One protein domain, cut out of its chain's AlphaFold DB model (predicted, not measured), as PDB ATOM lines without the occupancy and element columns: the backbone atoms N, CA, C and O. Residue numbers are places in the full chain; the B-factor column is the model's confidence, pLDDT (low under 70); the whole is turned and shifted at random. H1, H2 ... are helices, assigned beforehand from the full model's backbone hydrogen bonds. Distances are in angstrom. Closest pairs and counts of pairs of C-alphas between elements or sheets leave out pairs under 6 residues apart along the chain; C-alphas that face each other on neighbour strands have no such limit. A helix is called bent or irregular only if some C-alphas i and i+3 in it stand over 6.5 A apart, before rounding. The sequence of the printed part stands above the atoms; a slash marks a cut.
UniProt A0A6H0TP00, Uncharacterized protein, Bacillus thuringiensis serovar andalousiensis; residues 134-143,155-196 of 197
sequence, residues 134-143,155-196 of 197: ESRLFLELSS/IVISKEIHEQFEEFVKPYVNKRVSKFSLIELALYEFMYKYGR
ATOM      1  N   GLU A 134     133.370 123.771 102.677       75.75
ATOM      2  CA  GLU A 134     133.025 123.324 104.021       75.75
ATOM      3  C   GLU A 134     134.196 122.628 104.727       75.75
ATOM      4  O   GLU A 134     134.514 122.979 105.861       75.75
ATOM      5  N   SER A 135     134.863 121.678 104.065       76.25
ATOM      6  CA  SER A 135     136.028 120.985 104.626       76.25
ATOM      7  C   SER A 135     137.168 121.953 104.937       76.25
ATOM      8  O   SER A 135     137.808 121.828 105.983       76.25
ATOM      9  N   ARG A 136     137.388 122.949 104.066       81.50
ATOM     10  CA  ARG A 136     138.382 124.011 104.292       81.50
ATOM     11  C   ARG A 136     138.065 124.825 105.538       81.50
ATOM     12  O   ARG A 136     138.920 124.953 106.406       81.50
ATOM     13  N   LEU A 137     136.815 125.266 105.673       84.69
ATOM     14  CA  LEU A 137     136.360 126.019 106.838       84.69
ATOM     15  C   LEU A 137     136.548 125.233 108.144       84.69
ATOM     16  O   LEU A 137     136.990 125.785 109.147       84.69
ATOM     17  N   PHE A 138     136.235 123.934 108.155       84.75
ATOM     18  CA  PHE A 138     136.464 123.100 109.340       84.75
ATOM     19  C   PHE A 138     137.942 122.961 109.693       84.75
ATOM     20  O   PHE A 138     138.291 122.990 110.876       84.75
ATOM     21  N   LEU A 139     138.802 122.810 108.686       84.38
ATOM     22  CA  LEU A 139     140.242 122.741 108.889       84.38
ATOM     23  C   LEU A 139     140.768 124.056 109.482       84.38
ATOM     24  O   LEU A 139     141.480 124.034 110.486       84.38
ATOM     25  N   GLU A 140     140.349 125.195 108.938       84.94
ATOM     26  CA  GLU A 140     140.699 126.524 109.452       84.94
ATOM     27  C   GLU A 140     140.214 126.735 110.890       84.94
ATOM     28  O   GLU A 140     140.997 127.141 111.749       84.94
ATOM     29  N   LEU A 141     138.973 126.362 111.205       86.50
ATOM     30  CA  LEU A 141     138.446 126.438 112.571       86.50
ATOM     31  C   LEU A 141     139.250 125.593 113.567       86.50
ATOM     32  O   LEU A 141     139.397 125.986 114.721       86.50
ATOM     33  N   SER A 142     139.789 124.447 113.139       83.81
ATOM     34  CA  SER A 142     140.632 123.599 113.995       83.81
ATOM     35  C   SER A 142     142.034 124.161 114.244       83.81
ATOM     36  O   SER A 142     142.708 123.720 115.172       83.81
ATOM     37  N   SER A 143     142.466 125.137 113.441       82.56
ATOM     38  CA  SER A 143     143.750 125.824 113.615       82.56
ATOM     39  C   SER A 143     143.711 126.942 114.664       82.56
ATOM     40  O   SER A 143     144.760 127.479 115.026       82.56
ATOM     41  N   ILE A 155     130.612 144.330 119.422       88.38
ATOM     42  CA  ILE A 155     131.253 144.918 118.247       88.38
ATOM     43  C   ILE A 155     130.158 145.588 117.426       88.38
ATOM     44  O   ILE A 155     129.076 145.027 117.250       88.38
ATOM     45  N   VAL A 156     130.442 146.790 116.935       92.31
ATOM     46  CA  VAL A 156     129.561 147.510 116.015       92.31
ATOM     47  C   VAL A 156     130.062 147.261 114.598       92.31
ATOM     48  O   VAL A 156     131.203 147.583 114.279       92.31
ATOM     49  N   ILE A 157     129.205 146.684 113.758       93.25
ATOM     50  CA  ILE A 157     129.453 146.463 112.329       93.25
ATOM     51  C   ILE A 157     128.332 147.107 111.513       93.25
ATOM     52  O   ILE A 157     127.257 147.392 112.045       93.25
ATOM     53  N   SER A 158     128.578 147.363 110.227       96.06
ATOM     54  CA  SER A 158     127.539 147.914 109.356       96.06
ATOM     55  C   SER A 158     126.384 146.920 109.197       96.06
ATOM     56  O   SER A 158     126.574 145.702 109.228       96.06
ATOM     57  N   LYS A 159     125.173 147.454 109.008       95.56
ATOM     58  CA  LYS A 159     123.970 146.641 108.791       95.56
ATOM     59  C   LYS A 159     124.128 145.702 107.591       95.56
ATOM     60  O   LYS A 159     123.766 144.538 107.681       95.56
ATOM     61  N   GLU A 160     124.716 146.203 106.509       96.50
ATOM     62  CA  GLU A 160     124.947 145.433 105.286       96.50
ATOM     63  C   GLU A 160     125.880 144.236 105.523       96.50
ATOM     64  O   GLU A 160     125.546 143.114 105.155       96.50
ATOM     65  N   ILE A 161     127.008 144.439 106.216       94.12
ATOM     66  CA  ILE A 161     127.944 143.350 106.542       94.12
ATOM     67  C   ILE A 161     127.278 142.332 107.468       94.12
ATOM     68  O   ILE A 161     127.459 141.128 107.301       94.12
ATOM     69  N   HIS A 162     126.487 142.800 108.436       93.81
ATOM     70  CA  HIS A 162     125.736 141.916 109.321       93.81
ATOM     71  C   HIS A 162     124.751 141.031 108.542       93.81
ATOM     72  O   HIS A 162     124.683 139.829 108.785       93.81
ATOM     73  N   GLU A 163     123.999 141.599 107.598       95.62
ATOM     74  CA  GLU A 163     123.057 140.847 106.758       95.62
ATOM     75  C   GLU A 163     123.779 139.829 105.867       95.62
ATOM     76  O   GLU A 163     123.395 138.658 105.853       95.62
ATOM     77  N   GLN A 164     124.877 140.225 105.216       95.06
ATOM     78  CA  GLN A 164     125.712 139.313 104.422       95.06
ATOM     79  C   GLN A 164     126.284 138.168 105.270       95.06
ATOM     80  O   GLN A 164     126.290 137.013 104.843       95.06
ATOM     81  N   PHE A 165     126.729 138.464 106.494       93.94
ATOM     82  CA  PHE A 165     127.219 137.449 107.421       93.94
ATOM     83  C   PHE A 165     126.111 136.471 107.829       93.94
ATOM     84  O   PHE A 165     126.320 135.259 107.818       93.94
ATOM     85  N   GLU A 166     124.914 136.965 108.145       92.00
ATOM     86  CA  GLU A 166     123.771 136.107 108.463       92.00
ATOM     87  C   GLU A 166     123.414 135.174 107.298       92.00
ATOM     88  O   GLU A 166     123.136 133.995 107.526       92.00
ATOM     89  N   GLU A 167     123.472 135.651 106.053       93.62
ATOM     90  CA  GLU A 167     123.276 134.806 104.870       93.62
ATOM     91  C   GLU A 167     124.372 133.757 104.702       93.62
ATOM     92  O   GLU A 167     124.060 132.584 104.481       93.62
ATOM     93  N   PHE A 168     125.632 134.153 104.883       90.50
ATOM     94  CA  PHE A 168     126.783 133.255 104.826       90.50
ATOM     95  C   PHE A 168     126.699 132.124 105.860       90.50
ATOM     96  O   PHE A 168     127.099 130.998 105.575       90.50
ATOM     97  N   VAL A 169     126.151 132.384 107.052       90.12
ATOM     98  CA  VAL A 169     126.061 131.387 108.132       90.12
ATOM     99  C   VAL A 169     124.966 130.341 107.892       90.12
ATOM    100  O   VAL A 169     125.102 129.211 108.371       90.12
ATOM    101  N   LYS A 170     123.888 130.665 107.161       89.25
ATOM    102  CA  LYS A 170     122.712 129.780 106.971       89.25
ATOM    103  C   LYS A 170     123.063 128.318 106.634       89.25
ATOM    104  O   LYS A 170     122.481 127.433 107.267       89.25
ATOM    105  N   PRO A 171     124.007 128.017 105.720       85.69
ATOM    106  CA  PRO A 171     124.366 126.639 105.377       85.69
ATOM    107  C   PRO A 171     125.011 125.861 106.533       85.69
ATOM    108  O   PRO A 171     124.933 124.633 106.562       85.69
ATOM    109  N   TYR A 172     125.633 126.555 107.489       82.44
ATOM    110  CA  TYR A 172     126.462 125.973 108.548       82.44
ATOM    111  C   TYR A 172     125.738 125.786 109.885       82.44
ATOM    112  O   TYR A 172     126.247 125.085 110.759       82.44
ATOM    113  N   VAL A 173     124.522 126.328 110.035       75.25
ATOM    114  CA  VAL A 173     123.723 126.251 111.278       75.25
ATOM    115  C   VAL A 173     123.539 124.808 111.767       75.25
ATOM    116  O   VAL A 173     123.600 124.539 112.964       75.25
ATOM    117  N   ASN A 174     123.385 123.854 110.845       73.50
ATOM    118  CA  ASN A 174     123.179 122.439 111.173       73.50
ATOM    119  C   ASN A 174     124.487 121.632 111.297       73.50
ATOM    120  O   ASN A 174     124.452 120.442 111.609       73.50
ATOM    121  N   LYS A 175     125.642 122.260 111.055       72.75
ATOM    122  CA  LYS A 175     126.933 121.591 110.822       72.75
ATOM    123  C   LYS A 175     127.911 121.727 111.995       72.75
ATOM    124  O   LYS A 175     129.106 121.550 111.833       72.75
ATOM    125  N   ARG A 176     127.417 122.005 113.208       73.56
ATOM    126  CA  ARG A 176     128.225 122.214 114.434       73.56
ATOM    127  C   ARG A 176     129.208 123.397 114.383       73.56
ATOM    128  O   ARG A 176     130.016 123.532 115.297       73.56
ATOM    129  N   VAL A 177     129.122 124.273 113.383       83.44
ATOM    130  CA  VAL A 177     129.890 125.524 113.338       83.44
ATOM    131  C   VAL A 177     129.073 126.627 114.000       83.44
ATOM    132  O   VAL A 177     127.921 126.861 113.634       83.44
ATOM    133  N   SER A 178     129.650 127.299 114.996       86.81
ATOM    134  CA  SER A 178     128.975 128.398 115.689       86.81
ATOM    135  C   SER A 178     129.262 129.746 115.019       86.81
ATOM    136  O   SER A 178     130.361 129.974 114.514       86.81
ATOM    137  N   LYS A 179     128.296 130.678 115.074       89.50
ATOM    138  CA  LYS A 179     128.482 132.075 114.630       89.50
ATOM    139  C   LYS A 179     129.690 132.734 115.296       89.50
ATOM    140  O   LYS A 179     130.446 133.441 114.645       89.50
ATOM    141  N   PHE A 180     129.873 132.469 116.589       88.44
ATOM    142  CA  PHE A 180     130.981 133.015 117.365       88.44
ATOM    143  C   PHE A 180     132.330 132.503 116.870       88.44
ATOM    144  O   PHE A 180     133.245 133.298 116.723       88.44
ATOM    145  N   SER A 181     132.424 131.214 116.533       88.00
ATOM    146  CA  SER A 181     133.651 130.613 115.997       88.00
ATOM    147  C   SER A 181     134.038 131.210 114.642       88.00
ATOM    148  O   SER A 181     135.215 131.387 114.369       88.00
ATOM    149  N   LEU A 182     133.056 131.569 113.808       90.62
ATOM    150  CA  LEU A 182     133.307 132.246 112.531       90.62
ATOM    151  C   LEU A 182     133.783 133.689 112.717       90.62
ATOM    152  O   LEU A 182     134.677 134.137 112.008       90.62
ATOM    153  N   ILE A 183     133.208 134.410 113.682       91.19
ATOM    154  CA  ILE A 183     133.664 135.761 114.035       91.19
ATOM    155  C   ILE A 183     135.086 135.706 114.605       91.19
ATOM    156  O   ILE A 183     135.930 136.515 114.231       91.19
ATOM    157  N   GLU A 184     135.361 134.748 115.488       89.31
ATOM    158  CA  GLU A 184     136.691 134.518 116.052       89.31
ATOM    159  C   GLU A 184     137.711 134.179 114.963       89.31
ATOM    160  O   GLU A 184     138.786 134.775 114.945       89.31
ATOM    161  N   LEU A 185     137.348 133.313 114.012       91.56
ATOM    162  CA  LEU A 185     138.184 132.996 112.856       91.56
ATOM    163  C   LEU A 185     138.484 134.238 112.017       91.56
ATOM    164  O   LEU A 185     139.647 134.515 111.743       91.56
ATOM    165  N   ALA A 186     137.468 135.032 111.675       91.81
ATOM    166  CA  ALA A 186     137.654 136.250 110.889       91.81
ATOM    167  C   ALA A 186     138.582 137.259 111.590       91.81
ATOM    168  O   ALA A 186     139.433 137.886 110.953       91.81
ATOM    169  N   LEU A 187     138.452 137.405 112.913       90.69
ATOM    170  CA  LEU A 187     139.343 138.248 113.711       90.69
ATOM    171  C   LEU A 187     140.766 137.683 113.753       90.69
ATOM    172  O   LEU A 187     141.723 138.439 113.580       90.69
ATOM    173  N   TYR A 188     140.910 136.373 113.952       90.19
ATOM    174  CA  TYR A 188     142.200 135.692 113.969       90.19
ATOM    175  C   TYR A 188     142.930 135.844 112.631       90.19
ATOM    176  O   TYR A 188     144.093 136.241 112.619       90.19
ATOM    177  N   GLU A 189     142.252 135.620 111.507       90.31
ATOM    178  CA  GLU A 189     142.818 135.814 110.170       90.31
ATOM    179  C   GLU A 189     143.235 137.261 109.926       90.31
ATOM    180  O   GLU A 189     144.334 137.517 109.429       90.31
ATOM    181  N   PHE A 190     142.386 138.219 110.303       91.69
ATOM    182  CA  PHE A 190     142.703 139.637 110.177       91.69
ATOM    183  C   PHE A 190     143.961 139.997 110.981       91.69
ATOM    184  O   PHE A 190     144.882 140.631 110.459       91.69
ATOM    185  N   MET A 191     144.037 139.541 112.234       91.12
ATOM    186  CA  MET A 191     145.208 139.732 113.089       91.12
ATOM    187  C   MET A 191     146.443 139.020 112.543       91.12
ATOM    188  O   MET A 191     147.534 139.572 112.603       91.12
ATOM    189  N   TYR A 192     146.305 137.821 111.990       88.31
ATOM    190  CA  TYR A 192     147.427 137.084 111.418       88.31
ATOM    191  C   TYR A 192     147.977 137.781 110.170       88.31
ATOM    192  O   TYR A 192     149.191 137.927 110.019       88.31
ATOM    193  N   LYS A 193     147.082 138.263 109.302       91.00
ATOM    194  CA  LYS A 193     147.414 138.930 108.041       91.00
ATOM    195  C   LYS A 193     148.133 140.265 108.239       91.00
ATOM    196  O   LYS A 193     149.012 140.588 107.448       91.00
ATOM    197  N   TYR A 194     147.766 141.031 109.266       91.38
ATOM    198  CA  TYR A 194     148.285 142.392 109.474       91.38
ATOM    199  C   TYR A 194     149.095 142.579 110.765       91.38
ATOM    200  O   TYR A 194     149.700 143.630 110.962       91.38
ATOM    201  N   GLY A 195     149.101 141.593 111.660       76.56
ATOM    202  CA  GLY A 195     149.724 141.672 112.984       76.56
ATOM    203  C   GLY A 195     151.110 141.038 113.083       76.56
ATOM    204  O   GLY A 195     151.801 141.280 114.071       76.56
ATOM    205  N   ARG A 196     151.558 140.269 112.081       62.34
ATOM    206  CA  ARG A 196     152.971 139.878 111.977       62.34
ATOM    207  C   ARG A 196     153.783 141.057 111.434       62.34
ATOM    208  O   ARG A 196     153.712 141.354 110.244       62.34
TER     209      ARG A 196
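This is residues 134 to 143 and 155 to 196 of the 197 residues of an uncharacterized protein of Bacillus thuringiensis serovar andalousiensis (UniProt A0A6H0TP00). The longest helix, H3, and the next, H2, form an open V whose corner is at the end of H2 and the beginning of H3, and the short helix H1 packs across residues 181 to 185 of H3. The two arms of the V stick out at their far ends, with residues 155 to 164 and residues 190 to 196 standing free. The printed part has 52 residues with three named helices, in the order H1, H2, H3, and no named strand; the class is all helix. It is only just loose, close to compact, with a radius of gyration of the C-alphas of 11.9 A, and flat, spanning 33 by 28 by 14 A.

H3 covers residues 179 to 195 and is 23.4 A long from first to last C-alpha, ending with C-alpha 195 at (149.724, 141.672, 112.984). H2 covers residues 159 to 172 and is 20.8 A long, beginning with C-alpha 159 at (123.970, 146.641, 108.791). H2 is irregular: C-alphas 168 and 171 are 7.1 A apart. H1 covers residues 134 to 142, 12.5 A long, with C-alpha 134 at (133.025, 123.324, 104.021).

H3 touches H1 with residues 181 to 185 alone; their closest C-alphas, of Leu 185 and Leu 141, are 6.6 A apart. Their lines are only just about perpendicular, at 71 degrees. H2 and H3 are close but not clearly touching, the closest C-alphas being those of Val 169 and Lys 179 at 7.0 A. They run opposite ways at a steep tilt of 65 degrees. H1 and H2 are only just apart, with their closest C-alphas 8.4 A from each other. In H1 and H3 each O i to N i+4 pair is within hydrogen-bond range; in H2, 8 of 10 are.

The C-alphas farthest apart, of Asn 174 and Arg 196, are 34.5 A from each other. Residues 144 to 154 are cut out, and C-alphas 143 and 155 are 23.3 A apart across the cut. The link from H2 to H3, 6 residues, is short. Mean pLDDT of the printed part is 87.2; residue 196 is under 70.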